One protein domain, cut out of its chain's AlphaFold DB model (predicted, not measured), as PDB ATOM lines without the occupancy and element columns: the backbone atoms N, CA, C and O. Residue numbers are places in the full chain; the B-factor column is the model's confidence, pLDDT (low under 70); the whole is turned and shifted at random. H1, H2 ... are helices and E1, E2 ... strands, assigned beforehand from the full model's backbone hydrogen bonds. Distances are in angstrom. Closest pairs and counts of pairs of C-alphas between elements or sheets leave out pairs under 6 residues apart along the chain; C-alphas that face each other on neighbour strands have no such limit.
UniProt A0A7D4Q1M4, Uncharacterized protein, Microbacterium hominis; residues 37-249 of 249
ATOM      1  N   PHE A  37      44.215  -4.144 -21.019       94.44
ATOM      2  CA  PHE A  37      44.303  -4.810 -19.720       94.44
ATOM      3  C   PHE A  37      45.038  -6.142 -19.813       94.44
ATOM      4  O   PHE A  37      44.909  -6.880 -20.791       94.44
ATOM      5  N   ALA A  38      45.774  -6.459 -18.751       91.75
ATOM      6  CA  ALA A  38      46.285  -7.796 -18.518       91.75
ATOM      7  C   ALA A  38      45.107  -8.760 -18.320       91.75
ATOM      8  O   ALA A  38      44.205  -8.506 -17.515       91.75
ATOM      9  N   LEU A  39      45.116  -9.879 -19.036       92.69
ATOM     10  CA  LEU A  39      44.104 -10.914 -18.880       92.69
ATOM     11  C   LEU A  39      44.419 -11.758 -17.651       92.69
ATOM     12  O   LEU A  39      45.495 -12.346 -17.544       92.69
ATOM     13  N   THR A  40      43.456 -11.856 -16.743       92.56
ATOM     14  CA  THR A  40      43.574 -12.679 -15.539       92.56
ATOM     15  C   THR A  40      42.679 -13.910 -15.646       92.56
ATOM     16  O   THR A  40      41.520 -13.778 -16.026       92.56
ATOM     17  N   ALA A  41      43.174 -15.097 -15.297       94.06
ATOM     18  CA  ALA A  41      42.320 -16.236 -14.946       94.06
ATOM     19  C   ALA A  41      42.177 -16.299 -13.424       94.06
ATOM     20  O   ALA A  41      43.133 -16.611 -12.721       94.06
ATOM     21  N   ALA A  42      40.994 -16.001 -12.903       94.75
ATOM     22  CA  ALA A  42      40.730 -15.946 -11.474       94.75
ATOM     23  C   ALA A  42      39.588 -16.885 -11.076       94.75
ATOM     24  O   ALA A  42      38.461 -16.746 -11.550       94.75
ATOM     25  N   ASP A  43      39.874 -17.796 -10.147       95.75
ATOM     26  CA  ASP A  43      38.885 -18.624  -9.455       95.75
ATOM     27  C   ASP A  43      39.023 -18.406  -7.945       95.75
ATOM     28  O   ASP A  43      39.911 -18.943  -7.270       95.75
ATOM     29  N   ILE A  44      38.178 -17.512  -7.438       94.44
ATOM     30  CA  ILE A  44      38.280 -16.908  -6.118       94.44
ATOM     31  C   ILE A  44      37.121 -17.371  -5.238       94.44
ATOM     32  O   ILE A  44      35.946 -17.293  -5.602       94.44
ATOM     33  N   VAL A  45      37.450 -17.779  -4.017       94.69
ATOM     34  CA  VAL A  45      36.477 -18.085  -2.972       94.69
ATOM     35  C   VAL A  45      36.812 -17.250  -1.744       94.69
ATOM     36  O   VAL A  45      37.840 -17.463  -1.105       94.69
ATOM     37  N   MET A  46      35.924 -16.324  -1.391       93.19
ATOM     38  CA  MET A  46      36.082 -15.447  -0.231       93.19
ATOM     39  C   MET A  46      35.254 -15.918   0.969       93.19
ATOM     40  O   MET A  46      34.209 -16.554   0.795       93.19
ATOM     41  N   PRO A  47      35.666 -15.597   2.206       92.88
ATOM     42  CA  PRO A  47      34.789 -15.745   3.356       92.88
ATOM     43  C   PRO A  47      33.524 -14.900   3.166       92.88
ATOM     44  O   PRO A  47      33.589 -13.750   2.735       92.88
ATOM     45  N   ALA A  48      32.362 -15.461   3.498       92.56
ATOM     46  CA  ALA A  48      31.091 -14.756   3.367       92.56
ATOM     47  C   ALA A  48      31.108 -13.406   4.107       92.56
ATOM     48  O   ALA A  48      31.469 -13.337   5.285       92.56
ATOM     49  N   GLY A  49      30.691 -12.346   3.412       89.69
ATOM     50  CA  GLY A  49      30.687 -10.979   3.939       89.69
ATOM     51  C   GLY A  49      32.043 -10.267   3.911       89.69
ATOM     52  O   GLY A  49      32.146  -9.186   4.487       89.69
ATOM     53  N   GLN A  50      33.065 -10.849   3.277       91.75
ATOM     54  CA  GLN A  50      34.312 -10.153   2.958       91.75
ATOM     55  C   GLN A  50      34.347  -9.716   1.496       91.75
ATOM     56  O   GLN A  50      33.908 -10.444   0.601       91.75
ATOM     57  N   ASP A  51      34.919  -8.535   1.283       92.62
ATOM     58  CA  ASP A  51      35.182  -7.990  -0.041       92.62
ATOM     59  C   ASP A  51      36.500  -8.545  -0.582       92.62
ATOM     60  O   ASP A  51      37.446  -8.789   0.174       92.62
ATOM     61  N   TYR A  52      36.581  -8.700  -1.899       92.56
ATOM     62  CA  TYR A  52      37.822  -9.047  -2.576       92.56
ATOM     63  C   TYR A  52      38.529  -7.777  -3.082       92.56
ATOM     64  O   TYR A  52      37.899  -6.975  -3.779       92.56
ATOM     65  N   PRO A  53      39.822  -7.566  -2.772       92.44
ATOM     66  CA  PRO A  53      40.584  -6.443  -3.307       92.44
ATOM     67  C   PRO A  53      40.936  -6.699  -4.778       92.44
ATOM     68  O   PRO A  53      41.871  -7.431  -5.100       92.44
ATOM     69  N   MET A  54      40.181  -6.085  -5.683       93.06
ATOM     70  CA  MET A  54      40.438  -6.141  -7.116       93.06
ATOM     71  C   MET A  54      41.683  -5.332  -7.473       93.06
ATOM     72  O   MET A  54      41.901  -4.227  -6.974       93.06
ATOM     73  N   ASN A  55      42.473  -5.896  -8.380       91.94
ATOM     74  CA  ASN A  55      43.648  -5.281  -8.975       91.94
ATOM     75  C   ASN A  55      43.627  -5.627 -10.465       91.94
ATOM     76  O   ASN A  55      43.842  -6.781 -10.834       91.94
ATOM     77  N   LEU A  56      43.294  -4.641 -11.298       94.12
ATOM     78  CA  LEU A  56      43.265  -4.790 -12.748       94.12
ATOM     79  C   LEU A  56      44.432  -4.014 -13.343       94.12
ATOM     80  O   LEU A  56      44.442  -2.781 -13.368       94.12
ATOM     81  N   VAL A  57      45.415  -4.762 -13.820       92.44
ATOM     82  CA  VAL A  57      46.614  -4.228 -14.452       92.44
ATOM     83  C   VAL A  57      46.319  -3.833 -15.895       92.44
ATOM     84  O   VAL A  57      45.678  -4.586 -16.624       92.44
ATOM     85  N   PHE A  58      46.818  -2.676 -16.325       93.81
ATOM     86  CA  PHE A  58      46.667  -2.211 -17.698       93.81
ATOM     87  C   PHE A  58      47.868  -1.407 -18.197       93.81
ATOM     88  O   PHE A  58      48.704  -0.929 -17.428       93.81
ATOM     89  N   VAL A  59      47.926  -1.234 -19.513       93.00
ATOM     90  CA  VAL A  59      48.847  -0.345 -20.217       93.00
ATOM     91  C   VAL A  59      48.017   0.642 -21.024       93.00
ATOM     92  O   VAL A  59      47.122   0.253 -21.771       93.00
ATOM     93  N   ALA A  60      48.320   1.928 -20.887       93.38
ATOM     94  CA  ALA A  60      47.630   2.974 -21.630       93.38
ATOM     95  C   ALA A  60      48.594   4.072 -22.063       93.38
ATOM     96  O   ALA A  60      49.663   4.257 -21.477       93.38
ATOM     97  N   HIS A  61      48.208   4.835 -23.083       92.06
ATOM     98  CA  HIS A  61      48.960   6.023 -23.467       92.06
ATOM     99  C   HIS A  61      48.938   7.057 -22.330       92.06
ATOM    100  O   HIS A  61      47.954   7.177 -21.608       92.06
ATOM    101  N   GLU A  62      49.989   7.862 -22.178       91.25
ATOM    102  CA  GLU A  62      50.106   8.867 -21.103       91.25
ATOM    103  C   GLU A  62      48.948   9.892 -21.078       91.25
ATOM    104  O   GLU A  62      48.683  10.524 -20.055       91.25
ATOM    105  N   ARG A  63      48.270  10.052 -22.224       91.38
ATOM    106  CA  ARG A  63      47.139  10.971 -22.454       91.38
ATOM    107  C   ARG A  63      45.775  10.281 -22.444       91.38
ATOM    108  O   ARG A  63      44.791  10.921 -22.789       91.38
ATOM    109  N   ASP A  64      45.732   8.993 -22.128       93.44
ATOM    110  CA  ASP A  64      44.486   8.237 -22.081       93.44
ATOM    111  C   ASP A  64      43.538   8.802 -20.998       93.44
ATOM    112  O   ASP A  64      44.001   9.147 -19.901       93.44
ATOM    113  N   PRO A  65      42.225   8.922 -21.273       94.25
ATOM    114  CA  PRO A  65      41.255   9.424 -20.300       94.25
ATOM    115  C   PRO A  65      41.162   8.573 -19.024       94.25
ATOM    116  O   PRO A  65      40.730   9.092 -17.993       94.25
ATOM    117  N   ILE A  66      41.630   7.316 -19.015       94.69
ATOM    118  CA  ILE A  66      41.692   6.462 -17.812       94.69
ATOM    119  C   ILE A  66      42.417   7.121 -16.643       94.69
ATOM    120  O   ILE A  66      42.092   6.865 -15.485       94.69
ATOM    121  N   TRP A  67      43.354   8.021 -16.926       94.31
ATOM    122  CA  TRP A  67      44.147   8.664 -15.891       94.31
ATOM    123  C   TRP A  67      43.469   9.830 -15.179       94.31
ATOM    124  O   TRP A  67      43.835  10.132 -14.044       94.31
ATOM    125  N   ALA A  68      42.566  10.539 -15.854       93.00
ATOM    126  CA  ALA A  68      42.021  11.809 -15.367       93.00
ATOM    127  C   ALA A  68      40.491  11.812 -15.316       93.00
ATOM    128  O   ALA A  68      39.901  12.395 -14.403       93.00
ATOM    129  N   ASP A  69      39.869  11.113 -16.259       95.06
ATOM    130  CA  ASP A  69      38.448  11.230 -16.552       95.06
ATOM    131  C   ASP A  69      37.672   9.967 -16.157       95.06
ATOM    132  O   ASP A  69      36.443   9.977 -16.204       95.06
ATOM    133  N   LEU A  70      38.346   8.889 -15.730       96.25
ATOM    134  CA  LEU A  70      37.677   7.695 -15.208       96.25
ATOM    135  C   LEU A  70      36.874   8.046 -13.948       96.25
ATOM    136  O   LEU A  70      37.409   8.528 -12.944       96.25
ATOM    137  N   ARG A  71      35.565   7.804 -14.000       96.31
ATOM    138  CA  ARG A  71      34.621   8.063 -12.907       96.31
ATOM    139  C   ARG A  71      34.210   6.799 -12.183       96.31
ATOM    140  O   ARG A  71      34.018   6.865 -10.974       96.31
ATOM    141  N   ALA A  72      34.067   5.687 -12.893       97.00
ATOM    142  CA  ALA A  72      33.733   4.412 -12.282       97.00
ATOM    143  C   ALA A  72      34.199   3.226 -13.128       97.00
ATOM    144  O   ALA A  72      34.431   3.359 -14.331       97.00
ATOM    145  N   VAL A  73      34.280   2.066 -12.480       97.56
ATOM    146  CA  VAL A  73      34.424   0.757 -13.126       97.56
ATOM    147  C   VAL A  73      33.171  -0.059 -12.835       97.56
ATOM    148  O   VAL A  73      32.799  -0.202 -11.672       97.56
ATOM    149  N   GLY A  74      32.520  -0.574 -13.872       96.81
ATOM    150  CA  GLY A  74      31.392  -1.493 -13.772       96.81
ATOM    151  C   GLY A  74      31.850  -2.946 -13.806       96.81
ATOM    152  O   GLY A  74      32.650  -3.324 -14.663       96.81
ATOM    153  N   VAL A  75      31.329  -3.755 -12.884       95.38
ATOM    154  CA  VAL A  75      31.527  -5.206 -12.831       95.38
ATOM    155  C   VAL A  75      30.174  -5.865 -12.580       95.38
ATOM    156  O   VAL A  75      29.606  -5.738 -11.496       95.38
ATOM    157  N   GLY A  76      29.655  -6.578 -13.581       87.69
ATOM    158  CA  GLY A  76      28.283  -7.082 -13.529       87.69
ATOM    159  C   GLY A  76      27.281  -5.927 -13.449       87.69
ATOM    160  O   GLY A  76      27.331  -5.020 -14.272       87.69
ATOM    161  N   ASP A  77      26.402  -5.955 -12.446       86.50
ATOM    162  CA  ASP A  77      25.384  -4.917 -12.225       86.50
ATOM    163  C   ASP A  77      25.862  -3.778 -11.295       86.50
ATOM    164  O   ASP A  77      25.133  -2.806 -11.077       86.50
ATOM    165  N   ASP A  78      27.070  -3.886 -10.733       92.62
ATOM    166  CA  ASP A  78      27.624  -2.930  -9.772       92.62
ATOM    167  C   ASP A  78      28.631  -1.980 -10.430       92.62
ATOM    168  O   ASP A  78      29.369  -2.358 -11.339       92.62
ATOM    169  N   ALA A  79      28.715  -0.747  -9.922       93.94
ATOM    170  CA  ALA A  79      29.691   0.249 -10.361       93.94
ATOM    171  C   ALA A  79      30.448   0.859  -9.173       93.94
ATOM    172  O   ALA A  79      29.849   1.304  -8.192       93.94
ATOM    173  N   TYR A  80      31.771   0.922  -9.296       94.56
ATOM    174  CA  TYR A  80      32.702   1.364  -8.260       94.56
ATOM    175  C   TYR A  80      33.274   2.725  -8.632       94.56
ATOM    176  O   TYR A  80      34.048   2.842  -9.582       94.56
ATOM    177  N   GLY A  81      32.850   3.760  -7.906       92.12
ATOM    178  CA  GLY A  81      33.103   5.157  -8.252       92.12
ATOM    179  C   GLY A  81      34.142   5.866  -7.376       92.12
ATOM    180  O   GLY A  81      34.940   5.227  -6.679       92.12
ATOM    181  N   PRO A  82      34.134   7.214  -7.356       86.50
ATOM    182  CA  PRO A  82      35.086   7.997  -6.577       86.50
ATOM    183  C   PRO A  82      35.010   7.654  -5.082       86.50
ATOM    184  O   PRO A  82      33.933   7.632  -4.492       86.50
ATOM    185  N   GLY A  83      36.166   7.399  -4.466       88.94
ATOM    186  CA  GLY A  83      36.273   6.967  -3.065       88.94
ATOM    187  C   GLY A  83      36.234   5.448  -2.857       88.94
ATOM    188  O   GLY A  83      36.572   4.995  -1.769       88.94
ATOM    189  N   GLN A  84      35.878   4.676  -3.888       92.12
ATOM    190  CA  GLN A  84      35.948   3.205  -3.913       92.12
ATOM    191  C   GLN A  84      36.952   2.689  -4.951       92.12
ATOM    192  O   GLN A  84      37.443   1.572  -4.825       92.12
ATOM    193  N   LEU A  85      37.241   3.512  -5.958       94.94
ATOM    194  CA  LEU A  85      38.172   3.244  -7.041       94.94
ATOM    195  C   LEU A  85      39.422   4.117  -6.908       94.94
ATOM    196  O   LEU A  85      39.337   5.329  -6.687       94.94
ATOM    197  N   GLN A  86      40.578   3.502  -7.115       95.56
ATOM    198  CA  GLN A  86      41.866   4.162  -7.242       95.56
ATOM    199  C   GLN A  86      42.525   3.751  -8.559       95.56
ATOM    200  O   GLN A  86      42.626   2.570  -8.875       95.56
ATOM    201  N   VAL A  87      43.033   4.740  -9.295       94.94
ATOM    202  CA  VAL A  87      43.901   4.527 -10.455       94.94
ATOM    203  C   VAL A  87      45.332   4.817 -10.023       94.94
ATOM    204  O   VAL A  87      45.682   5.962  -9.730       94.94
ATOM    205  N   ALA A  88      46.162   3.784  -9.935       92.81
ATOM    206  CA  ALA A  88      47.588   3.928  -9.689       92.81
ATOM    207  C   ALA A  88      48.337   3.990 -11.022       92.81
ATOM    208  O   ALA A  88      48.105   3.183 -11.920       92.81
ATOM    209  N   ARG A  89      49.242   4.962 -11.140       91.81
ATOM    210  CA  ARG A  89      50.089   5.166 -12.315       91.81
ATOM    211  C   ARG A  89      51.511   4.720 -11.995       91.81
ATOM    212  O   ARG A  89      52.081   5.169 -11.002       91.81
ATOM    213  N   GLY A  90      52.056   3.854 -12.837       86.94
ATOM    214  CA  GLY A  90      53.439   3.401 -12.795       86.94
ATOM    215  C   GLY A  90      54.316   4.092 -13.836       86.94
ATOM    216  O   GLY A  90      53.903   5.032 -14.520       86.94
ATOM    217  N   GLU A  91      55.549   3.607 -13.934       85.56
ATOM    218  CA  GLU A  91      56.488   4.001 -14.984       85.56
ATOM    219  C   GLU A  91      56.119   3.341 -16.323       85.56
ATOM    220  O   GLU A  91      55.281   2.439 -16.393       85.56
ATOM    221  N   GLY A  92      56.727   3.810 -17.408       79.81
ATOM    222  CA  GLY A  92      56.561   3.206 -18.723       79.81
ATOM    223  C   GLY A  92      57.522   3.792 -19.756       79.81
ATOM    224  O   GLY A  92      58.369   4.627 -19.429       79.81
ATOM    225  N   THR A  93      57.399   3.332 -20.999       79.62
ATOM    226  CA  THR A  93      58.280   3.683 -22.122       79.62
ATOM    227  C   THR A  93      57.467   4.076 -23.356       79.62
ATOM    228  O   THR A  93      56.316   3.673 -23.516       79.62
ATOM    229  N   ASP A  94      58.056   4.888 -24.237       82.06
ATOM    230  CA  ASP A  94      57.485   5.262 -25.541       82.06
ATOM    231  C   ASP A  94      56.059   5.851 -25.487       82.06
ATOM    232  O   ASP A  94      55.215   5.582 -26.344       82.06
ATOM    233  N   GLY A  95      55.782   6.673 -24.469       84.38
ATOM    234  CA  GLY A  95      54.481   7.330 -24.277       84.38
ATOM    235  C   GLY A  95      53.385   6.411 -23.731       84.38
ATOM    236  O   GLY A  95      52.243   6.848 -23.587       84.38
ATOM    237  N   LEU A  96      53.716   5.160 -23.409       86.94
ATOM    238  CA  LEU A  96      52.861   4.241 -22.670       86.94
ATOM    239  C   LEU A  96      53.245   4.226 -21.201       86.94
ATOM    240  O   LEU A  96      54.422   4.316 -20.858       86.94
ATOM    241  N   LEU A  97      52.246   4.073 -20.344       89.31
ATOM    242  CA  LEU A  97      52.401   3.981 -18.904       89.31
ATOM    243  C   LEU A  97      51.724   2.722 -18.388       89.31
ATOM    244  O   LEU A  97      50.644   2.341 -18.851       89.31
ATOM    245  N   PHE A  98      52.355   2.126 -17.383       90.56
ATOM    246  CA  PHE A  98      51.743   1.097 -16.570       90.56
ATOM    247  C   PHE A  98      50.651   1.685 -15.677       90.56
ATOM    248  O   PHE A  98      50.818   2.762 -15.092       90.56
ATOM    249  N   GLY A  99      49.546   0.965 -15.535       92.44
ATOM    250  CA  GLY A  99      48.420   1.346 -14.705       92.44
ATOM    251  C   GLY A  99      47.863   0.182 -13.906       92.44
ATOM    252  O   GLY A  99      47.984  -0.981 -14.284       92.44
ATOM    253  N   ASN A 100      47.239   0.513 -12.784       93.31
ATOM    254  CA  ASN A 100      46.529  -0.445 -11.957       93.31
ATOM    255  C   ASN A 100      45.233   0.185 -11.430       93.31
ATOM    256  O   ASN A 100      45.274   1.240 -10.790       93.31
ATOM    257  N   LEU A 101      44.094  -0.451 -11.715       95.38
ATOM    258  CA  LEU A 101      42.806  -0.123 -11.110       95.38
ATOM    259  C   LEU A 101      42.596  -0.963  -9.853       95.38
ATOM    260  O   LEU A 101      42.480  -2.187  -9.918       95.38
ATOM    261  N   LEU A 102      42.494  -0.275  -8.723       94.94
ATOM    262  CA  LEU A 102      42.307  -0.854  -7.401       94.94
ATOM    263  C   LEU A 102      40.920  -0.491  -6.874       94.94
ATOM    264  O   LEU A 102      40.565   0.688  -6.824       94.94
ATOM    265  N   PHE A 103      40.143  -1.489  -6.466       95.38
ATOM    266  CA  PHE A 103      38.843  -1.303  -5.818       95.38
ATOM    267  C   PHE A 103      38.465  -2.542  -5.002       95.38
ATOM    268  O   PHE A 103      38.991  -3.627  -5.230       95.38
ATOM    269  N   SER A 104      37.556  -2.400  -4.041       94.81
ATOM    270  CA  SER A 104      37.036  -3.539  -3.274       94.81
ATOM    271  C   SER A 104      35.732  -4.023  -3.890       94.81
ATOM    272  O   SER A 104      34.760  -3.272  -3.915       94.81
ATOM    273  N   LEU A 105      35.703  -5.265  -4.369       94.38
ATOM    274  CA  LEU A 105      34.501  -5.891  -4.907       94.38
ATOM    275  C   LEU A 105      33.753  -6.620  -3.792       94.38
ATOM    276  O   LEU A 105      34.276  -7.564  -3.193       94.38
ATOM    277  N   ALA A 106      32.513  -6.207  -3.544       93.06
ATOM    278  CA  ALA A 106      31.624  -6.919  -2.640       93.06
ATOM    279  C   ALA A 106      31.132  -8.190  -3.338       93.06
ATOM    280  O   ALA A 106      30.367  -8.121  -4.296       93.06
ATOM    281  N   VAL A 107      31.583  -9.365  -2.887       92.12
ATOM    282  CA  VAL A 107      31.222 -10.627  -3.548       92.12
ATOM    283  C   VAL A 107      29.752 -10.953  -3.246       92.12
ATOM    284  O   VAL A 107      29.405 -11.129  -2.072       92.12
ATOM    285  N   PRO A 108      28.862 -11.069  -4.248       92.06
ATOM    286  CA  PRO A 108      27.471 -11.432  -3.997       92.06
ATOM    287  C   PRO A 108      27.355 -12.859  -3.454       92.06
ATOM    288  O   PRO A 108      28.164 -13.729  -3.775       92.06
ATOM    289  N   ALA A 109      26.295 -13.152  -2.696       91.00
ATOM    290  CA  ALA A 109      26.055 -14.507  -2.181       91.00
ATOM    291  C   ALA A 109      25.862 -15.553  -3.299       91.00
ATOM    292  O   ALA A 109      26.170 -16.727  -3.111       91.00
ATOM    293  N   ALA A 110      25.360 -15.128  -4.464       93.31
ATOM    294  CA  ALA A 110      25.241 -15.970  -5.655       93.31
ATOM    295  C   ALA A 110      26.575 -16.157  -6.407       93.31
ATOM    296  O   ALA A 110      26.633 -16.944  -7.349       93.31
ATOM    297  N   GLY A 111      27.629 -15.452  -5.991       95.06
ATOM    298  CA  GLY A 111      28.854 -15.274  -6.754       95.06
ATOM    299  C   GLY A 111      28.699 -14.270  -7.898       95.06
ATOM    300  O   GLY A 111      27.610 -13.762  -8.168       95.06
ATOM    301  N   VAL A 112      29.815 -13.978  -8.555       96.50
ATOM    302  CA  VAL A 112      29.887 -13.148  -9.759       96.50
ATOM    303  C   VAL A 112      30.925 -13.732 -10.710       96.50
ATOM    304  O   VAL A 112      31.978 -14.206 -10.279       96.50
ATOM    305  N   SER A 113      30.629 -13.700 -12.008       97.25
ATOM    306  CA  SER A 113      31.581 -14.072 -13.053       97.25
ATOM    307  C   SER A 113      31.532 -13.067 -14.192       97.25
ATOM    308  O   SER A 113      30.451 -12.605 -14.559       97.25
ATOM    309  N   PHE A 114      32.691 -12.718 -14.740       97.56
ATOM    310  CA  PHE A 114      32.812 -11.738 -15.815       97.56
ATOM    311  C   PHE A 114      34.097 -11.949 -16.616       97.56
ATOM    312  O   PHE A 114      35.068 -12.516 -16.120       97.56
ATOM    313  N   GLU A 115      34.084 -11.477 -17.863       97.31
ATOM    314  CA  GLU A 115      35.249 -11.502 -18.763       97.31
ATOM    315  C   GLU A 115      35.725 -10.101 -19.178       97.31
ATOM    316  O   GLU A 115      36.791  -9.914 -19.770       97.31
ATOM    317  N   SER A 116      34.909  -9.096 -18.870       97.56
ATOM    318  CA  SER A 116      35.134  -7.695 -19.198       97.56
ATOM    319  C   SER A 116      34.657  -6.808 -18.057       97.56
ATOM    320  O   SER A 116      33.837  -7.227 -17.234       97.56
ATOM    321  N   VAL A 117      35.177  -5.588 -18.025       98.06
ATOM    322  CA  VAL A 117      34.684  -4.514 -17.161       98.06
ATOM    323  C   VAL A 117      34.269  -3.327 -18.011       98.06
ATOM    324  O   VAL A 117      34.735  -3.146 -19.136       98.06
ATOM    325  N   GLU A 118      33.392  -2.506 -17.459       97.88
ATOM    326  CA  GLU A 118      32.919  -1.286 -18.096       97.88
ATOM    327  C   GLU A 118      33.634  -0.070 -17.507       97.88
ATOM    328  O   GLU A 118      33.631   0.137 -16.296       97.88
ATOM    329  N   LEU A 119      34.244   0.760 -18.346       97.56
ATOM    330  CA  LEU A 119      34.917   1.989 -17.932       97.56
ATOM    331  C   LEU A 119      34.007   3.187 -18.191       97.56
ATOM    332  O   LEU A 119      33.648   3.480 -19.332       97.56
ATOM    333  N   TYR A 120      33.646   3.894 -17.124       96.88
ATOM    334  CA  TYR A 120      32.764   5.054 -17.185       96.88
ATOM    335  C   TYR A 120      33.599   6.329 -17.144       96.88
ATOM    336  O   TYR A 120      34.174   6.661 -16.105       96.88
ATOM    337  N   TYR A 121      33.647   7.052 -18.259       95.94
ATOM    338  CA  TYR A 121      34.401   8.298 -18.388       95.94
ATOM    339  C   TYR A 121      33.524   9.534 -18.205       95.94
ATOM    340  O   TYR A 121      32.331   9.536 -18.507       95.94
ATOM    341  N   GLU A 122      34.126  10.619 -17.731       94.25
ATOM    342  CA  GLU A 122      33.473  11.920 -17.684       94.25
ATOM    343  C   GLU A 122      33.049  12.386 -19.084       94.25
ATOM    344  O   GLU A 122      33.823  12.360 -20.034       94.25
ATOM    345  N   GLY A 123      31.795  12.825 -19.211       90.81
ATOM    346  CA  GLY A 123      31.252  13.344 -20.469       90.81
ATOM    347  C   GLY A 123      30.912  12.279 -21.518       90.81
ATOM    348  O   GLY A 123      30.255  12.614 -22.504       90.81
ATOM    349  N   ALA A 124      31.285  11.013 -21.301       91.31
ATOM    350  CA  ALA A 124      30.874   9.904 -22.152       91.31
ATOM    351  C   ALA A 124      29.412   9.515 -21.880       91.31
ATOM    352  O   ALA A 124      28.944   9.518 -20.741       91.31
ATOM    353  N   THR A 125      28.676   9.185 -22.943       89.25
ATOM    354  CA  THR A 125      27.272   8.751 -22.849       89.25
ATOM    355  C   THR A 125      27.120   7.248 -22.654       89.25
ATOM    356  O   THR A 125      26.074   6.806 -22.190       89.25
ATOM    357  N   GLU A 126      28.143   6.475 -23.013       93.56
ATOM    358  CA  GLU A 126      28.175   5.017 -22.913       93.56
ATOM    359  C   GLU A 126      29.511   4.588 -22.288       93.56
ATOM    360  O   GLU A 126      30.530   5.245 -22.540       93.56
ATOM    361  N   PRO A 127      29.530   3.530 -21.458       95.44
ATOM    362  CA  PRO A 127      30.775   2.988 -20.939       95.44
ATOM    363  C   PRO A 127      31.589   2.293 -22.034       95.44
ATOM    364  O   PRO A 127      31.047   1.759 -23.003       95.44
ATOM    365  N   VAL A 128      32.908   2.247 -21.848       95.62
ATOM    366  CA  VAL A 128      33.817   1.481 -22.709       95.62
ATOM    367  C   VAL A 128      34.044   0.110 -22.086       95.62
ATOM    368  O   VAL A 128      34.645   0.011 -21.019       95.62
ATOM    369  N   SER A 129      33.574  -0.948 -22.744       96.38
ATOM    370  CA  SER A 129      33.837  -2.324 -22.308       96.38
ATOM    371  C   SER A 129      35.246  -2.757 -22.719       96.38
ATOM    372  O   SER A 129      35.617  -2.635 -23.889       96.38
ATOM    373  N   VAL A 130      36.029  -3.256 -21.762       96.12
ATOM    374  CA  VAL A 130      37.402  -3.741 -21.969       96.12
ATOM    375  C   VAL A 130      37.559  -5.164 -21.417       96.12
ATOM    376  O   VAL A 130      37.034  -5.460 -20.340       96.12
ATOM    377  N   PRO A 131      38.255  -6.071 -22.128       96.50
ATOM    378  CA  PRO A 131      38.473  -7.437 -21.660       96.50
ATOM    379  C   PRO A 131      39.475  -7.467 -20.500       96.50
ATOM    380  O   PRO A 131      40.474  -6.760 -20.543       96.50
ATOM    381  N   VAL A 132      39.243  -8.312 -19.490       95.88
ATOM    382  CA  VAL A 132      40.131  -8.446 -18.309       95.88
ATOM    383  C   VAL A 132      40.479  -9.899 -17.962       95.88
ATOM    384  O   VAL A 132      41.044 -10.182 -16.904       95.88
ATOM    385  N   GLY A 133      40.155 -10.834 -18.855       95.06
ATOM    386  CA  GLY A 133      40.300 -12.275 -18.639       95.06
ATOM    387  C   GLY A 133      39.117 -12.863 -17.872       95.06
ATOM    388  O   GLY A 133      38.147 -12.165 -17.617       95.06
ATOM    389  N   SER A 134      39.167 -14.152 -17.542       96.00
ATOM    390  CA  SER A 134      38.064 -14.865 -16.895       96.00
ATOM    391  C   SER A 134      38.116 -14.713 -15.377       96.00
ATOM    392  O   SER A 134      39.065 -15.165 -14.739       96.00
ATOM    393  N   TRP A 135      37.077 -14.123 -14.792       97.00
ATOM    394  CA  TRP A 135      36.935 -13.967 -13.348       97.00
ATOM    395  C   TRP A 135      35.727 -14.737 -12.835       97.00
ATOM    396  O   TRP A 135      34.627 -14.624 -13.376       97.00
ATOM    397  N   SER A 136      35.921 -15.473 -11.745       97.12
ATOM    398  CA  SER A 136      34.873 -16.121 -10.966       97.12
ATOM    399  C   SER A 136      35.136 -15.871  -9.488       97.12
ATOM    400  O   SER A 136      36.191 -16.235  -8.973       97.12
ATOM    401  N   LEU A 137      34.186 -15.239  -8.801       96.38
ATOM    402  CA  LEU A 137      34.250 -14.987  -7.366       96.38
ATOM    403  C   LEU A 137      33.013 -15.569  -6.692       96.38
ATOM    404  O   LEU A 137      31.881 -15.270  -7.069       96.38
ATOM    405  N   THR A 138      33.220 -16.380  -5.663       96.69
ATOM    406  CA  THR A 138      32.152 -16.984  -4.857       96.69
ATOM    407  C   THR A 138      32.429 -16.810  -3.368       96.69
ATOM    408  O   THR A 138      33.502 -16.357  -2.965       96.69
ATOM    409  N   GLN A 139      31.448 -17.153  -2.532       95.06
ATOM    410  CA  GLN A 139      31.588 -17.111  -1.081       95.06
ATOM    411  C   GLN A 139      31.536 -18.509  -0.466       95.06
ATOM    412  O   GLN A 139      30.787 -19.376  -0.915       95.06
ATOM    413  N   ALA A 140      32.275 -18.694   0.624       93.38
ATOM    414  CA  ALA A 140      32.174 -19.856   1.497       93.38
ATOM    415  C   ALA A 140      32.052 -19.426   2.973       93.38
ATOM    416  O   ALA A 140      32.454 -18.315   3.337       93.38
ATOM    417  N   PRO A 141      31.497 -20.275   3.857       92.12
ATOM    418  CA  PRO A 141      31.467 -20.005   5.290       92.12
ATOM    419  C   PRO A 141      32.866 -19.700   5.838       92.12
ATOM    420  O   PRO A 141      33.812 -20.438   5.574       92.12
ATOM    421  N   ALA A 142      32.988 -18.659   6.668       88.94
ATOM    422  CA  ALA A 142      34.271 -18.268   7.264       88.94
ATOM    423  C   ALA A 142      34.948 -19.404   8.056       88.94
ATOM    424  O   ALA A 142      36.167 -19.461   8.131       88.94
ATOM    425  N   SER A 143      34.167 -20.352   8.589       87.88
ATOM    426  CA  SER A 143      34.674 -21.537   9.288       87.88
ATOM    427  C   SER A 143      35.455 -22.520   8.409       87.88
ATOM    428  O   SER A 143      36.090 -23.419   8.949       87.88
ATOM    429  N   GLU A 144      35.362 -22.411   7.081       88.31
ATOM    430  CA  GLU A 144      36.162 -23.225   6.154       88.31
ATOM    431  C   GLU A 144      37.573 -22.670   5.942       88.31
ATOM    432  O   GLU A 144      38.427 -23.377   5.407       88.31
ATOM    433  N   PHE A 145      37.823 -21.422   6.339       88.81
ATOM    434  CA  PHE A 145      39.097 -20.754   6.118       88.81
ATOM    435  C   PHE A 145      40.044 -20.938   7.296       88.81
ATOM    436  O   PHE A 145      39.638 -21.117   8.447       88.81
ATOM    437  N   ARG A 146      41.340 -20.864   7.003       78.81
ATOM    438  CA  ARG A 146      42.377 -20.853   8.027       78.81
ATOM    439  C   ARG A 146      42.315 -19.543   8.830       78.81
ATOM    440  O   ARG A 146      42.480 -18.461   8.278       78.81
ATOM    441  N   ASN A 147      42.052 -19.651  10.135       62.38
ATOM    442  CA  ASN A 147      41.733 -18.515  11.020       62.38
ATOM    443  C   ASN A 147      42.910 -17.558  11.317       62.38
ATOM    444  O   ASN A 147      42.692 -16.504  11.909       62.38
ATOM    445  N   ASP A 148      44.144 -17.948  10.998       56.88
ATOM    446  CA  ASP A 148      45.392 -17.307  11.436       56.88
ATOM    447  C   ASP A 148      46.225 -16.708  10.293       56.88
ATOM    448  O   ASP A 148      47.261 -16.103  10.569       56.88
ATOM    449  N   GLN A 149      45.790 -16.813   9.032       50.94
ATOM    450  CA  GLN A 149      46.494 -16.128   7.952       50.94
ATOM    451  C   GLN A 149      46.141 -14.642   7.956       50.94
ATOM    452  O   GLN A 149      45.071 -14.209   7.525       50.94
ATOM    453  N   SER A 150      47.078 -13.861   8.488       42.09
ATOM    454  CA  SER A 150      47.217 -12.441   8.209       42.09
ATOM    455  C   SER A 150      47.229 -12.230   6.696       42.09
ATOM    456  O   SER A 150      48.187 -12.642   6.058       42.09
ATOM    457  N   SER A 151      46.140 -11.662   6.169       40.47
ATOM    458  CA  SER A 151      46.029 -10.621   5.122       40.47
ATOM    459  C   SER A 151      46.844 -10.656   3.826       40.47
ATOM    460  O   SER A 151      46.557  -9.851   2.940       40.47
ATOM    461  N   ASP A 152      47.834 -11.513   3.674       44.31
ATOM    462  CA  ASP A 152      48.831 -11.354   2.638       44.31
ATOM    463  C   ASP A 152      48.443 -12.297   1.509       44.31
ATOM    464  O   ASP A 152      48.596 -13.514   1.607       44.31
ATOM    465  N   LEU A 153      47.886 -11.713   0.445       52.62
ATOM    466  CA  LEU A 153      47.853 -12.328  -0.878       52.62
ATOM    467  C   LEU A 153      49.257 -12.870  -1.152       52.62
ATOM    468  O   LEU A 153      50.182 -12.109  -1.444       52.62
ATOM    469  N   VAL A 154      49.430 -14.180  -0.996       58.25
ATOM    470  CA  VAL A 154      50.687 -14.832  -1.337       58.25
ATOM    471  C   VAL A 154      50.820 -14.690  -2.846       58.25
ATOM    472  O   VAL A 154      49.947 -15.127  -3.594       58.25
ATOM    473  N   ALA A 155      51.875 -14.004  -3.275       61.50
ATOM    474  CA  ALA A 155      52.213 -13.861  -4.678       61.50
ATOM    475  C   ALA A 155      53.264 -14.914  -5.036       61.50
ATOM    476  O   ALA A 155      54.320 -14.979  -4.404       61.50
ATOM    477  N   MET A 156      52.984 -15.736  -6.043       65.12
ATOM    478  CA  MET A 156      53.979 -16.624  -6.643       65.12
ATOM    479  C   MET A 156      54.547 -15.983  -7.909       65.12
ATOM    480  O   MET A 156      53.755 -15.513  -8.723       65.12
ATOM    481  N   PRO A 157      55.877 -15.992  -8.113       61.50
ATOM    482  CA  PRO A 157      56.511 -15.271  -9.216       61.50
ATOM    483  C   PRO A 157      56.191 -15.852 -10.591       61.50
ATOM    484  O   PRO A 157      56.194 -15.121 -11.577       61.50
ATOM    485  N   ASP A 158      55.930 -17.151 -10.670       70.50
ATOM    486  CA  ASP A 158      55.523 -17.836 -11.885       70.50
ATOM    487  C   ASP A 158      54.827 -19.155 -11.531       70.50
ATOM    488  O   ASP A 158      54.809 -19.599 -10.380       70.50
ATOM    489  N   CYS A 159      54.254 -19.795 -12.544       72.19
ATOM    490  CA  CYS A 159      53.585 -21.081 -12.391       72.19
ATOM    491  C   CYS A 159      54.572 -22.255 -12.280       72.19
ATOM    492  O   CYS A 159      54.211 -23.321 -11.798       72.19
ATOM    493  N   ALA A 160      55.837 -22.067 -12.671       69.81
ATOM    494  CA  ALA A 160      56.879 -23.075 -12.471       69.81
ATOM    495  C   ALA A 160      57.311 -23.189 -10.996       69.81
ATOM    496  O   ALA A 160      57.948 -24.170 -10.609       69.81
ATOM    497  N   SER A 161      56.964 -22.196 -10.180       74.81
ATOM    498  CA  SER A 161      57.229 -22.154  -8.753       74.81
ATOM    499  C   SER A 161      56.276 -23.051  -7.966       74.81
ATOM    500  O   SER A 161      55.182 -23.404  -8.407       74.81
ATOM    501  N   THR A 162      56.694 -23.397  -6.752       82.12
ATOM    502  CA  THR A 162      55.928 -24.244  -5.838       82.12
ATOM    503  C   THR A 162      55.245 -23.392  -4.769       82.12
ATOM    504  O   THR A 162      55.899 -22.627  -4.061       82.12
ATOM    505  N   LEU A 163      53.927 -23.535  -4.637       84.56
ATOM    506  CA  LEU A 163      53.130 -22.939  -3.569       84.56
ATOM    507  C   LEU A 163      53.310 -23.750  -2.287       84.56
ATOM    508  O   LEU A 163      53.134 -24.964  -2.319       84.56
ATOM    509  N   SER A 164      53.600 -23.099  -1.163       86.94
ATOM    510  CA  SER A 164      53.635 -23.756   0.148       86.94
ATOM    511  C   SER A 164      52.406 -23.375   0.967       86.94
ATOM    512  O   SER A 164      52.162 -22.194   1.207       86.94
ATOM    513  N   LEU A 165      51.642 -24.374   1.396       87.94
ATOM    514  CA  LEU A 165      50.419 -24.238   2.181       87.94
ATOM    515  C   LEU A 165      50.616 -24.914   3.536       87.94
ATOM    516  O   LEU A 165      50.605 -26.141   3.632       87.94
ATOM    517  N   GLU A 166      50.790 -24.113   4.580       89.12
ATOM    518  CA  GLU A 166      51.009 -24.635   5.929       89.12
ATOM    519  C   GLU A 166      49.719 -25.226   6.511       89.12
ATOM    520  O   GLU A 166      48.653 -24.604   6.506       89.12
ATOM    521  N   LEU A 167      49.833 -26.427   7.064       88.38
ATOM    522  CA  LEU A 167      48.738 -27.206   7.614       88.38
ATOM    523  C   LEU A 167      48.664 -27.125   9.141       88.38
ATOM    524  O   LEU A 167      49.663 -26.896   9.823       88.38
ATOM    525  N   PRO A 168      47.485 -27.421   9.715       88.00
ATOM    526  CA  PRO A 168      47.353 -27.660  11.143       88.00
ATOM    527  C   PRO A 168      48.298 -28.762  11.647       88.00
ATOM    528  O   PRO A 168      48.531 -29.776  10.990       88.00
ATOM    529  N   ALA A 169      48.796 -28.611  12.874       88.38
ATOM    530  CA  ALA A 169      49.728 -29.574  13.465       88.38
ATOM    531  C   ALA A 169      49.127 -30.978  13.694       88.38
ATOM    532  O   ALA A 169      49.869 -31.931  13.928       88.38
ATOM    533  N   ASP A 170      47.799 -31.115  13.680       89.94
ATOM    534  CA  ASP A 170      47.097 -32.382  13.876       89.94
ATOM    535  C   ASP A 170      46.767 -33.115  12.569       89.94
ATOM    536  O   ASP A 170      46.077 -34.133  12.623       89.94
ATOM    537  N   VAL A 171      47.261 -32.657  11.412       91.12
ATOM    538  CA  VAL A 171      47.098 -33.392  10.150       91.12
ATOM    539  C   VAL A 171      47.849 -34.726  10.197       91.12
ATOM    540  O   VAL A 171      49.052 -34.779  10.447       91.12
ATOM    541  N   ALA A 172      47.126 -35.813   9.919       91.56
ATOM    542  CA  ALA A 172      47.658 -37.170   9.836       91.56
ATOM    543  C   ALA A 172      47.854 -37.656   8.392       91.56
ATOM    544  O   ALA A 172      48.712 -38.506   8.158       91.56
ATOM    545  N   ALA A 173      47.069 -37.142   7.441       92.31
ATOM    546  CA  ALA A 173      47.223 -37.403   6.011       92.31
ATOM    547  C   ALA A 173      46.634 -36.260   5.178       92.31
ATOM    548  O   ALA A 173      45.620 -35.689   5.571       92.31
ATOM    549  N   VAL A 174      47.242 -35.962   4.028       92.88
ATOM    550  CA  VAL A 174      46.652 -35.098   2.994       92.88
ATOM    551  C   VAL A 174      45.984 -35.983   1.952       92.88
ATOM    552  O   VAL A 174      46.632 -36.851   1.367       92.88
ATOM    553  N   ASP A 175      44.693 -35.754   1.735       92.62
ATOM    554  CA  ASP A 175      43.849 -36.586   0.878       92.62
ATOM    555  C   ASP A 175      43.737 -36.000  -0.536       92.62
ATOM    556  O   ASP A 175      43.779 -36.734  -1.524       92.62
ATOM    557  N   ALA A 176      43.607 -34.673  -0.646       92.75
ATOM    558  CA  ALA A 176      43.541 -33.964  -1.922       92.75
ATOM    559  C   ALA A 176      43.869 -32.473  -1.773       92.75
ATOM    560  O   ALA A 176      43.712 -31.888  -0.700       92.75
ATOM    561  N   VAL A 177      44.254 -31.843  -2.884       92.31
ATOM    562  CA  VAL A 177      44.395 -30.387  -2.996       92.31
ATOM    563  C   VAL A 177      43.622 -29.904  -4.213       92.31
ATOM    564  O   VAL A 177      43.802 -30.417  -5.316       92.31
ATOM    565  N   GLU A 178      42.776 -28.902  -4.009       92.50
ATOM    566  CA  GLU A 178      42.003 -28.229  -5.048       92.50
ATOM    567  C   GLU A 178      42.547 -26.810  -5.227       92.50
ATOM    568  O   GLU A 178      42.702 -26.078  -4.253       92.50
ATOM    569  N   THR A 179      42.819 -26.402  -6.465       86.94
ATOM    570  CA  THR A 179      43.292 -25.045  -6.813       86.94
ATOM    571  C   THR A 179      42.270 -24.255  -7.630       86.94
ATOM    572  O   THR A 179      42.526 -23.116  -8.002       86.94
ATOM    573  N   GLY A 180      41.099 -24.842  -7.891       83.50
ATOM    574  CA  GLY A 180      40.089 -24.272  -8.778       83.50
ATOM    575  C   GLY A 180      40.375 -24.527 -10.259       83.50
ATOM    576  O   GLY A 180      41.207 -25.355 -10.631       83.50
ATOM    577  N   SER A 181      39.629 -23.832 -11.107       84.62
ATOM    578  CA  SER A 181      39.669 -23.930 -12.569       84.62
ATOM    579  C   SER A 181      40.725 -23.033 -13.218       84.62
ATOM    580  O   SER A 181      41.160 -23.322 -14.331       84.62
ATOM    581  N   ALA A 182      41.172 -21.986 -12.518       83.00
ATOM    582  CA  ALA A 182      42.131 -21.012 -13.035       83.00
ATOM    583  C   ALA A 182      43.558 -21.568 -13.200       83.00
ATOM    584  O   ALA A 182      44.287 -21.130 -14.083       83.00
ATOM    585  N   ALA A 183      43.955 -22.554 -12.392       85.06
ATOM    586  CA  ALA A 183      45.190 -23.309 -12.588       85.06
ATOM    587  C   ALA A 183      45.051 -24.729 -12.058       85.06
ATOM    588  O   ALA A 183      44.329 -24.995 -11.093       85.06
ATOM    589  N   ARG A 184      45.794 -25.651 -12.669       85.00
ATOM    590  CA  ARG A 184      45.783 -27.063 -12.299       85.00
ATOM    591  C   ARG A 184      46.986 -27.403 -11.426       85.00
ATOM    592  O   ARG A 184      48.119 -27.312 -11.888       85.00
ATOM    593  N   ALA A 185      46.741 -27.913 -10.222       83.88
ATOM    594  CA  ALA A 185      47.764 -28.633  -9.466       83.88
ATOM    595  C   ALA A 185      48.191 -29.907 -10.223       83.88
ATOM    596  O   ALA A 185      47.339 -30.707 -10.632       83.88
ATOM    597  N   PHE A 186      49.494 -30.103 -10.428       82.62
ATOM    598  CA  PHE A 186      50.020 -31.300 -11.106       82.62
ATOM    599  C   PHE A 186      51.071 -32.066 -10.304       82.62
ATOM    600  O   PHE A 186      51.312 -33.232 -10.611       82.62
ATOM    601  N   ASP A 187      51.651 -31.441  -9.285       82.31
ATOM    602  CA  ASP A 187      52.541 -32.092  -8.335       82.31
ATOM    603  C   ASP A 187      52.189 -31.610  -6.932       82.31
ATOM    604  O   ASP A 187      52.032 -30.405  -6.714       82.31
ATOM    605  N   VAL A 188      51.975 -32.554  -6.020       86.62
ATOM    606  CA  VAL A 188      51.536 -32.286  -4.651       86.62
ATOM    607  C   VAL A 188      52.375 -33.142  -3.725       86.62
ATOM    608  O   VAL A 188      52.208 -34.361  -3.658       86.62
ATOM    609  N   GLU A 189      53.248 -32.485  -2.978       89.00
ATOM    610  CA  GLU A 189      54.063 -33.110  -1.950       89.00
ATOM    611  C   GLU A 189      53.625 -32.596  -0.583       89.00
ATOM    612  O   GLU A 189      53.312 -31.422  -0.414       89.00
ATOM    613  N   TRP A 190      53.595 -33.470   0.417       88.44
ATOM    614  CA  TRP A 190      53.314 -33.071   1.792       88.44
ATOM    615  C   TRP A 190      54.425 -33.576   2.703       88.44
ATOM    616  O   TRP A 190      54.719 -34.774   2.747       88.44
ATOM    617  N   ALA A 191      55.044 -32.652   3.432       84.62
ATOM    618  CA  ALA A 191      56.110 -32.944   4.374       84.62
ATOM    619  C   ALA A 191      56.129 -31.904   5.496       84.62
ATOM    620  O   ALA A 191      55.798 -30.746   5.292       84.62
ATOM    621  N   ALA A 192      56.543 -32.318   6.698       78.12
ATOM    622  CA  ALA A 192      56.855 -31.417   7.813       78.12
ATOM    623  C   ALA A 192      55.760 -30.399   8.219       78.12
ATOM    624  O   ALA A 192      56.077 -29.408   8.869       78.12
ATOM    625  N   GLY A 193      54.486 -30.670   7.918       82.38
ATOM    626  CA  GLY A 193      53.380 -29.755   8.223       82.38
ATOM    627  C   GLY A 193      53.001 -28.816   7.077       82.38
ATOM    628  O   GLY A 193      52.079 -28.037   7.255       82.38
ATOM    629  N   ASP A 194      53.619 -28.937   5.901       87.31
ATOM    630  CA  ASP A 194      53.343 -28.102   4.730       87.31
ATOM    631  C   ASP A 194      52.959 -28.942   3.513       87.31
ATOM    632  O   ASP A 194      53.514 -30.019   3.280       87.31
ATOM    633  N   VAL A 195      52.032 -28.427   2.705       89.25
ATOM    634  CA  VAL A 195      51.758 -28.941   1.361       89.25
ATOM    635  C   VAL A 195      52.432 -28.057   0.331       89.25
ATOM    636  O   VAL A 195      52.171 -26.860   0.255       89.25
ATOM    637  N   HIS A 196      53.259 -28.674  -0.493       90.25
ATOM    638  CA  HIS A 196      53.926 -28.074  -1.628       90.25
ATOM    639  C   HIS A 196      53.161 -28.430  -2.901       90.25
ATOM    640  O   HIS A 196      52.943 -29.606  -3.190       90.25
ATOM    641  N   VAL A 197      52.726 -27.419  -3.650       87.75
ATOM    642  CA  VAL A 197      51.886 -27.584  -4.841       87.75
ATOM    643  C   VAL A 197      52.539 -26.897  -6.031       87.75
ATOM    644  O   VAL A 197      52.774 -25.691  -5.992       87.75
ATOM    645  N   SER A 198      52.782 -27.639  -7.106       87.69
ATOM    646  CA  SER A 198      53.205 -27.076  -8.394       87.69
ATOM    647  C   SER A 198      51.996 -26.860  -9.306       87.69
ATOM    648  O   SER A 198      51.098 -27.711  -9.376       87.69
ATOM    649  N   LEU A 199      51.966 -25.720 -10.003       87.75
ATOM    650  CA  LEU A 199      50.794 -25.232 -10.735       87.75
ATOM    651  C   LEU A 199      51.038 -25.175 -12.244       87.75
ATOM    652  O   LEU A 199      52.033 -24.647 -12.717       87.75
ATOM    653  N   ALA A 200      50.096 -25.673 -13.035       86.62
ATOM    654  CA  ALA A 200      50.062 -25.440 -14.473       86.62
ATOM    655  C   ALA A 200      49.026 -24.352 -14.763       86.62
ATOM    656  O   ALA A 200      47.832 -24.558 -14.523       86.62
ATOM    657  N   CYS A 201      49.492 -23.208 -15.259       84.88
ATOM    658  CA  CYS A 201      48.649 -22.071 -15.621       84.88
ATOM    659  C   CYS A 201      48.310 -22.059 -17.117       84.88
ATOM    660  O   CYS A 201      49.032 -22.675 -17.903       84.88
ATOM    661  N   PRO A 202      47.244 -21.350 -17.520       83.56
ATOM    662  CA  PRO A 202      46.925 -21.130 -18.925       83.56
ATOM    663  C   PRO A 202      47.983 -20.263 -19.619       83.56
ATOM    664  O   PRO A 202      48.350 -19.202 -19.110       83.56
ATOM    665  N   ASP A 203      48.421 -20.681 -20.808       79.38
ATOM    666  CA  ASP A 203      49.430 -19.966 -21.606       79.38
ATOM    667  C   ASP A 203      48.925 -18.617 -22.165       79.38
ATOM    668  O   ASP A 203      49.714 -17.787 -22.615       79.38
ATOM    669  N   ASP A 204      47.609 -18.394 -22.185       82.31
ATOM    670  CA  ASP A 204      46.956 -17.228 -22.787       82.31
ATOM    671  C   ASP A 204      46.611 -16.115 -21.788       82.31
ATOM    672  O   ASP A 204      46.083 -15.070 -22.192       82.31
ATOM    673  N   THR A 205      46.965 -16.295 -20.516       85.88
ATOM    674  CA  THR A 205      46.727 -15.329 -19.436       85.88
ATOM    675  C   THR A 205      48.014 -14.660 -18.971       85.88
ATOM    676  O   THR A 205      49.118 -15.186 -19.114       85.88
ATOM    677  N   ASP A 206      47.882 -13.442 -18.464       86.12
ATOM    678  CA  ASP A 206      48.996 -12.651 -17.951       86.12
ATOM    679  C   ASP A 206      49.112 -12.809 -16.424       86.12
ATOM    680  O   ASP A 206      50.215 -12.781 -15.880       86.12
ATOM    681  N   LEU A 207      47.980 -13.028 -15.745       87.62
ATOM    682  CA  LEU A 207      47.877 -13.233 -14.302       87.62
ATOM    683  C   LEU A 207      46.945 -14.409 -13.992       87.62
ATOM    684  O   LEU A 207      45.987 -14.675 -14.720       87.62
ATOM    685  N   VAL A 208      47.179 -15.077 -12.868       89.81
ATOM    686  CA  VAL A 208      46.310 -16.133 -12.352       89.81
ATOM    687  C   VAL A 208      45.988 -15.855 -10.886       89.81
ATOM    688  O   VAL A 208      46.843 -15.410 -10.130       89.81
ATOM    689  N   VAL A 209      44.760 -16.126 -10.454       91.75
ATOM    690  CA  VAL A 209      44.384 -16.105  -9.036       91.75
ATOM    691  C   VAL A 209      43.647 -17.391  -8.702       91.75
ATOM    692  O   VAL A 209      42.670 -17.746  -9.358       91.75
ATOM    693  N   ILE A 210      44.101 -18.086  -7.665       91.94
ATOM    694  CA  ILE A 210      43.503 -19.339  -7.196       91.94
ATOM    695  C   ILE A 210      43.069 -19.224  -5.742       91.94
ATOM    696  O   ILE A 210      43.627 -18.439  -4.985       91.94
ATOM    697  N   SER A 211      42.110 -20.043  -5.315       92.00
ATOM    698  CA  SER A 211      41.726 -20.190  -3.903       92.00
ATOM    699  C   SER A 211      41.935 -21.628  -3.433       92.00
ATOM    700  O   SER A 211      40.995 -22.432  -3.486       92.00
ATOM    701  N   PRO A 212      43.160 -21.973  -2.990       91.88
ATOM    702  CA  PRO A 212      43.512 -23.339  -2.650       91.88
ATOM    703  C   PRO A 212      42.656 -23.903  -1.517       91.88
ATOM    704  O   PRO A 212      42.334 -23.220  -0.537       91.88
ATOM    705  N   ARG A 213      42.349 -25.192  -1.613       93.38
ATOM    706  CA  ARG A 213      41.702 -25.967  -0.563       93.38
ATOM    707  C   ARG A 213      42.424 -27.289  -0.385       93.38
ATOM    708  O   ARG A 213      42.619 -28.026  -1.344       93.38
ATOM    709  N   VAL A 214      42.788 -27.602   0.849       93.25
ATOM    710  CA  VAL A 214      43.408 -28.876   1.205       93.25
ATOM    711  C   VAL A 214      42.393 -29.728   1.949       93.25
ATOM    712  O   VAL A 214      41.849 -29.312   2.974       93.25
ATOM    713  N   HIS A 215      42.154 -30.929   1.440       94.62
ATOM    714  CA  HIS A 215      41.420 -31.989   2.115       94.62
ATOM    715  C   HIS A 215      42.409 -32.867   2.871       94.62
ATOM    716  O   HIS A 215      43.433 -33.270   2.319       94.62
ATOM    717  N   TYR A 216      42.118 -33.134   4.139       94.12
ATOM    718  CA  TYR A 216      43.023 -33.869   5.008       94.12
ATOM    719  C   TYR A 216      42.270 -34.672   6.065       94.12
ATOM    720  O   TYR A 216      41.153 -34.335   6.468       94.12
ATOM    721  N   THR A 217      42.938 -35.695   6.579       95.56
ATOM    722  CA  THR A 217      42.484 -36.488   7.713       95.56
ATOM    723  C   THR A 217      43.240 -36.053   8.966       95.56
ATOM    724  O   THR A 217      44.472 -36.022   8.980       95.56
ATOM    725  N   ASP A 218      42.513 -35.699  10.029       93.75
ATOM    726  CA  ASP A 218      43.099 -35.285  11.311       93.75
ATOM    727  C   ASP A 218      43.622 -36.480  12.138       93.75
ATOM    728  O   ASP A 218      43.325 -37.649  11.873       93.75
ATOM    729  N   GLY A 219      44.380 -36.205  13.202       92.56
ATOM    730  CA  GLY A 219      44.937 -37.208  14.120       92.56
ATOM    731  C   GLY A 219      43.891 -38.023  14.891       92.56
ATOM    732  O   GLY A 219      44.241 -38.937  15.638       92.56
ATOM    733  N   ARG A 220      42.599 -37.711  14.728       96.00
ATOM    734  CA  ARG A 220      41.457 -38.477  15.246       96.00
ATOM    735  C   ARG A 220      40.733 -39.249  14.139       96.00
ATOM    736  O   ARG A 220      39.618 -39.718  14.380       96.00
ATOM    737  N   ALA A 221      41.362 -39.392  12.972       94.31
ATOM    738  CA  ALA A 221      40.842 -40.059  11.785       94.31
ATOM    739  C   ALA A 221      39.535 -39.440  11.260       94.31
ATOM    740  O   ALA A 221      38.631 -40.159  10.829       94.31
ATOM    741  N   ARG A 222      39.396 -38.111  11.337       96.12
ATOM    742  CA  ARG A 222      38.253 -37.394  10.757       96.12
ATOM    743  C   ARG A 222      38.686 -36.630   9.523       96.12
ATOM    744  O   ARG A 222      39.675 -35.907   9.566       96.12
ATOM    745  N   GLU A 223      37.871 -36.720   8.485       95.38
ATOM    746  CA  GLU A 223      38.024 -35.900   7.291       95.38
ATOM    747  C   GLU A 223      37.703 -34.432   7.598       95.38
ATOM    748  O   GLU A 223      36.743 -34.089   8.312       95.38
ATOM    749  N   ARG A 224      38.545 -33.561   7.055       93.56
ATOM    750  CA  ARG A 224      38.517 -32.112   7.186       93.56
ATOM    751  C   ARG A 224      38.877 -31.481   5.848       93.56
ATOM    752  O   ARG A 224      39.493 -32.102   4.984       93.56
ATOM    753  N   ALA A 225      38.498 -30.223   5.696       92.56
ATOM    754  CA  ALA A 225      38.969 -29.388   4.611       92.56
ATOM    755  C   ALA A 225      39.385 -28.037   5.182       92.56
ATOM    756  O   ALA A 225      38.756 -27.537   6.118       92.56
ATOM    757  N   LEU A 226      40.441 -27.473   4.618       91.31
ATOM    758  CA  LEU A 226      40.950 -26.159   4.954       91.31
ATOM    759  C   LEU A 226      41.109 -25.350   3.681       91.31
ATOM    760  O   LEU A 226      41.770 -25.788   2.742       91.31
ATOM    761  N   ARG A 227      40.506 -24.169   3.660       92.31
ATOM    762  CA  ARG A 227      40.634 -23.213   2.571       92.31
ATOM    763  C   ARG A 227      41.607 -22.106   2.950       92.31
ATOM    764  O   ARG A 227      41.628 -21.644   4.093       92.31
ATOM    765  N   TYR A 228      42.379 -21.675   1.967       89.94
ATOM    766  CA  TYR A 228      43.272 -20.530   2.068       89.94
ATOM    767  C   TYR A 228      42.633 -19.324   1.391       89.94
ATOM    768  O   TYR A 228      41.763 -19.472   0.528       89.94
ATOM    769  N   LEU A 229      43.050 -18.129   1.806       88.88
ATOM    770  CA  LEU A 229      42.707 -16.918   1.069       88.88
ATOM    771  C   LEU A 229      43.279 -16.989  -0.357       88.88
ATOM    772  O   LEU A 229      44.202 -17.774  -0.607       88.88
ATOM    773  N   PRO A 230      42.732 -16.199  -1.295       89.75
ATOM    774  CA  PRO A 230      43.199 -16.219  -2.670       89.75
ATOM    775  C   PRO A 230      44.701 -15.938  -2.786       89.75
ATOM    776  O   PRO A 230      45.245 -15.063  -2.110       89.75
ATOM    777  N   VAL A 231      45.355 -16.676  -3.675       87.88
ATOM    778  CA  VAL A 231      46.782 -16.599  -3.993       87.88
ATOM    779  C   VAL A 231      46.896 -16.078  -5.416       87.88
ATOM    780  O   VAL A 231      46.347 -16.680  -6.343       87.88
ATOM    781  N   ALA A 232      47.603 -14.965  -5.588       86.38
ATOM    782  CA  ALA A 232      47.940 -14.455  -6.908       86.38
ATOM    783  C   ALA A 232      49.183 -15.191  -7.425       86.38
ATOM    784  O   ALA A 232      50.185 -15.334  -6.730       86.38
ATOM    785  N   VAL A 233      49.126 -15.672  -8.654       80.12
ATOM    786  CA  VAL A 233      50.195 -16.405  -9.326       80.12
ATOM    787  C   VAL A 233      50.497 -15.651 -10.611       80.12
ATOM    788  O   VAL A 233      49.638 -15.510 -11.478       80.12
ATOM    789  N   GLY A 234      51.702 -15.109 -10.726       69.00
ATOM    790  CA  GLY A 234      52.080 -14.290 -11.870       69.00
ATOM    791  C   GLY A 234      53.291 -13.415 -11.590       69.00
ATOM    792  O   GLY A 234      53.686 -13.211 -10.441       69.00
ATOM    793  N   HIS A 235      53.881 -12.902 -12.668       61.72
ATOM    794  CA  HIS A 235      55.160 -12.204 -12.644       61.72
ATOM    795  C   HIS A 235      55.178 -11.074 -11.605       61.72
ATOM    796  O   HIS A 235      54.546 -10.032 -11.766       61.72
ATOM    797  N   MET A 236      55.957 -11.274 -10.534       58.81
ATOM    798  CA  MET A 236      56.210 -10.277  -9.480       58.81
ATOM    799  C   MET A 236      56.843  -8.975 -10.011       58.81
ATOM    800  O   MET A 236      56.968  -7.995  -9.277       58.81
ATOM    801  N   SER A 237      57.251  -8.969 -11.279       62.25
ATOM    802  CA  SER A 237      57.691  -7.814 -12.047       62.25
ATOM    803  C   SER A 237      57.200  -7.964 -13.481       62.25
ATOM    804  O   SER A 237      57.452  -9.006 -14.078       62.25
ATOM    805  N   LEU A 238      56.567  -6.936 -14.036       66.81
ATOM    806  CA  LEU A 238      56.242  -6.888 -15.462       66.81
ATOM    807  C   LEU A 238      57.395  -6.221 -16.202       66.81
ATOM    808  O   LEU A 238      57.847  -5.148 -15.792       66.81
ATOM    809  N   ASP A 239      57.883  -6.868 -17.253       72.31
ATOM    810  CA  ASP A 239      58.954  -6.341 -18.094       72.31
ATOM    811  C   ASP A 239      58.429  -5.776 -19.426       72.31
ATOM    812  O   ASP A 239      57.230  -5.773 -19.713       72.31
ATOM    813  N   ASP A 240      59.331  -5.264 -20.266       72.19
ATOM    814  CA  ASP A 240      58.964  -4.693 -21.566       72.19
ATOM    815  C   ASP A 240      58.297  -5.717 -22.507       72.19
ATOM    816  O   ASP A 240      57.494  -5.338 -23.367       72.19
ATOM    817  N   ALA A 241      58.606  -7.012 -22.364       75.44
ATOM    818  CA  ALA A 241      57.976  -8.063 -23.153       75.44
ATOM    819  C   ALA A 241      56.531  -8.296 -22.695       75.44
ATOM    820  O   ALA A 241      55.646  -8.440 -23.545       75.44
ATOM    821  N   ASP A 242      56.265  -8.245 -21.388       76.56
ATOM    822  CA  ASP A 242      54.905  -8.265 -20.845       76.56
ATOM    823  C   ASP A 242      54.089  -7.060 -21.311       76.56
ATOM    824  O   ASP A 242      52.954  -7.218 -21.763       76.56
ATOM    825  N   LEU A 243      54.677  -5.861 -21.286       75.94
ATOM    826  CA  LEU A 243      54.027  -4.647 -21.787       75.94
ATOM    827  C   LEU A 243      53.692  -4.763 -23.278       75.94
ATOM    828  O   LEU A 243      52.585  -4.421 -23.699       75.94
ATOM    829  N   GLY A 244      54.630  -5.272 -24.079       78.56
ATOM    830  CA  GLY A 244      54.420  -5.528 -25.501       78.56
ATOM    831  C   GLY A 244      53.309  -6.548 -25.754       78.56
ATOM    832  O   GLY A 244      52.498  -6.352 -26.660       78.56
ATOM    833  N   ARG A 245      53.236  -7.601 -24.934       81.56
ATOM    834  CA  ARG A 245      52.190  -8.628 -24.996       81.56
ATOM    835  C   ARG A 245      50.818  -8.068 -24.635       81.56
ATOM    836  O   ARG A 245      49.895  -8.262 -25.416       81.56
ATOM    837  N   ILE A 246      50.688  -7.361 -23.509       85.06
ATOM    838  CA  ILE A 246      49.420  -6.752 -23.068       85.06
ATOM    839  C   ILE A 246      48.918  -5.767 -24.127       85.06
ATOM    840  O   ILE A 246      47.757  -5.812 -24.517       85.06
ATOM    841  N   ARG A 247      49.811  -4.924 -24.656       83.19
ATOM    842  CA  ARG A 247      49.482  -3.957 -25.711       83.19
ATOM    843  C   ARG A 247      49.113  -4.613 -27.044       83.19
ATOM    844  O   ARG A 247      48.356  -4.037 -27.814       83.19
ATOM    845  N   GLY A 248      49.739  -5.738 -27.379       78.25
ATOM    846  CA  GLY A 248      49.605  -6.385 -28.685       78.25
ATOM    847  C   GLY A 248      48.279  -7.116 -28.906       78.25
ATOM    848  O   GLY A 248      48.089  -7.661 -29.995       78.25
ATOM    849  N   ARG A 249      47.409  -7.161 -27.894       69.31
ATOM    850  CA  ARG A 249      46.064  -7.740 -27.959       69.31
ATOM    851  C   ARG A 249      45.055  -6.704 -28.449       69.31
ATOM    852  O   ARG A 249      44.180  -7.112 -29.243       69.31
TER     853      ARG A 249
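This is residues 37 to 249 of the 249 residues of an uncharacterized protein of Microbacterium hominis (UniProt A0A7D4Q1M4). Two lobes built of strands stand end to end: the larger has a seven-strand sheet curled like part of a barrel and partly covered by the three-strand sheet E2 E6 E5, and the smaller is a sandwich of two three-strand sheets. E1 to E8 lie in the large lobe and E9 to E12 in the small one; E13 returns to the large sheet, E14 and E15 to the sandwich and E16 to the large sheet, before H1 packs on E2. The printed part has 213 residues, with sixteen named strands and then one named helix; the class is mostly strand. The large sheet is mixed, in the order E4 E3 E7 E8 E1 E13 E16, and the other three are antiparallel. The whole is compact, with a radius of gyration of the C-alphas of 18.8 A, and elongated, spanning 64 by 36 by 24 A.

Start at the large, strongly twisted sheet: E4, residues 78 to 80, E3, 70 to 75, E7, 112 to 121, E8, 128 to 140, E1, 40 to 47, E13, 207 to 210, and E16, 231 to 233. E7 and E8 form a hairpin, with N 112 and O 137 2.9 A apart; E7 bends by 83 degrees at residue 115 and E8 by 76 degrees at residue 131. E8 and E1 are parallel at 33 degrees, with N 42 and O 134 2.8 A apart. E1 and E13 are parallel at 29 degrees, with N 43 and O 209 2.9 A apart. Look next at E2, residues 51 to 61, E6, 96 to 106, and E5, 85 to 89; N 54 of E2 and O 103 of E6 are 2.8 A apart, and N 88 of E5 and O 100 of E6 2.8 A. The closest C-alphas of E3 and E5 are those of Ala 72 and Leu 85, 7.0 A apart. H1, residues 240 to 247, is on this sheet at a height of 9.4 A, across E2 at 90 degrees on the local plane; their closest C-alphas, of Val 59 and Arg 247, are 6.6 A apart. In H1 every O i to N i+4 pair is within hydrogen-bond range. E13 runs on into E14, residues 213 to 218, at 30 degrees. The sandwich, two sheets face to face, has E9, residues 162 to 166, E12, 194 to 200, and E11, 184 to 191, in one sheet and E10, 171 to 178, E14 and E15, 223 to 227, in the other; the parts that face each other are 10.4 A apart centre to centre. The closest C-alphas of E10 and E11 are those of Val 174 and Trp 190, 7.1 A apart.

Find C-alpha 40 at (43.574, -12.679, -15.539); from there E1 runs 21.1 A. E8, the longest strand by residues, covers 32.3 A from C-alpha 128 at (33.817, 1.481, -22.709); E6 covers 31.3 A and E2 30.6 A. H1 ends at C-alpha 247, (49.482, -3.957, -25.711).

The two C-alphas farthest apart, of Gly 123 and Arg 220, are 63.8 A apart. The printed part has no cut. The long link, E8 to E9, is residues 141 to 161. The mean pLDDT of the printed part is 87.6; residues 147 to 157, 160, 234 to 238 and 249 are under 70.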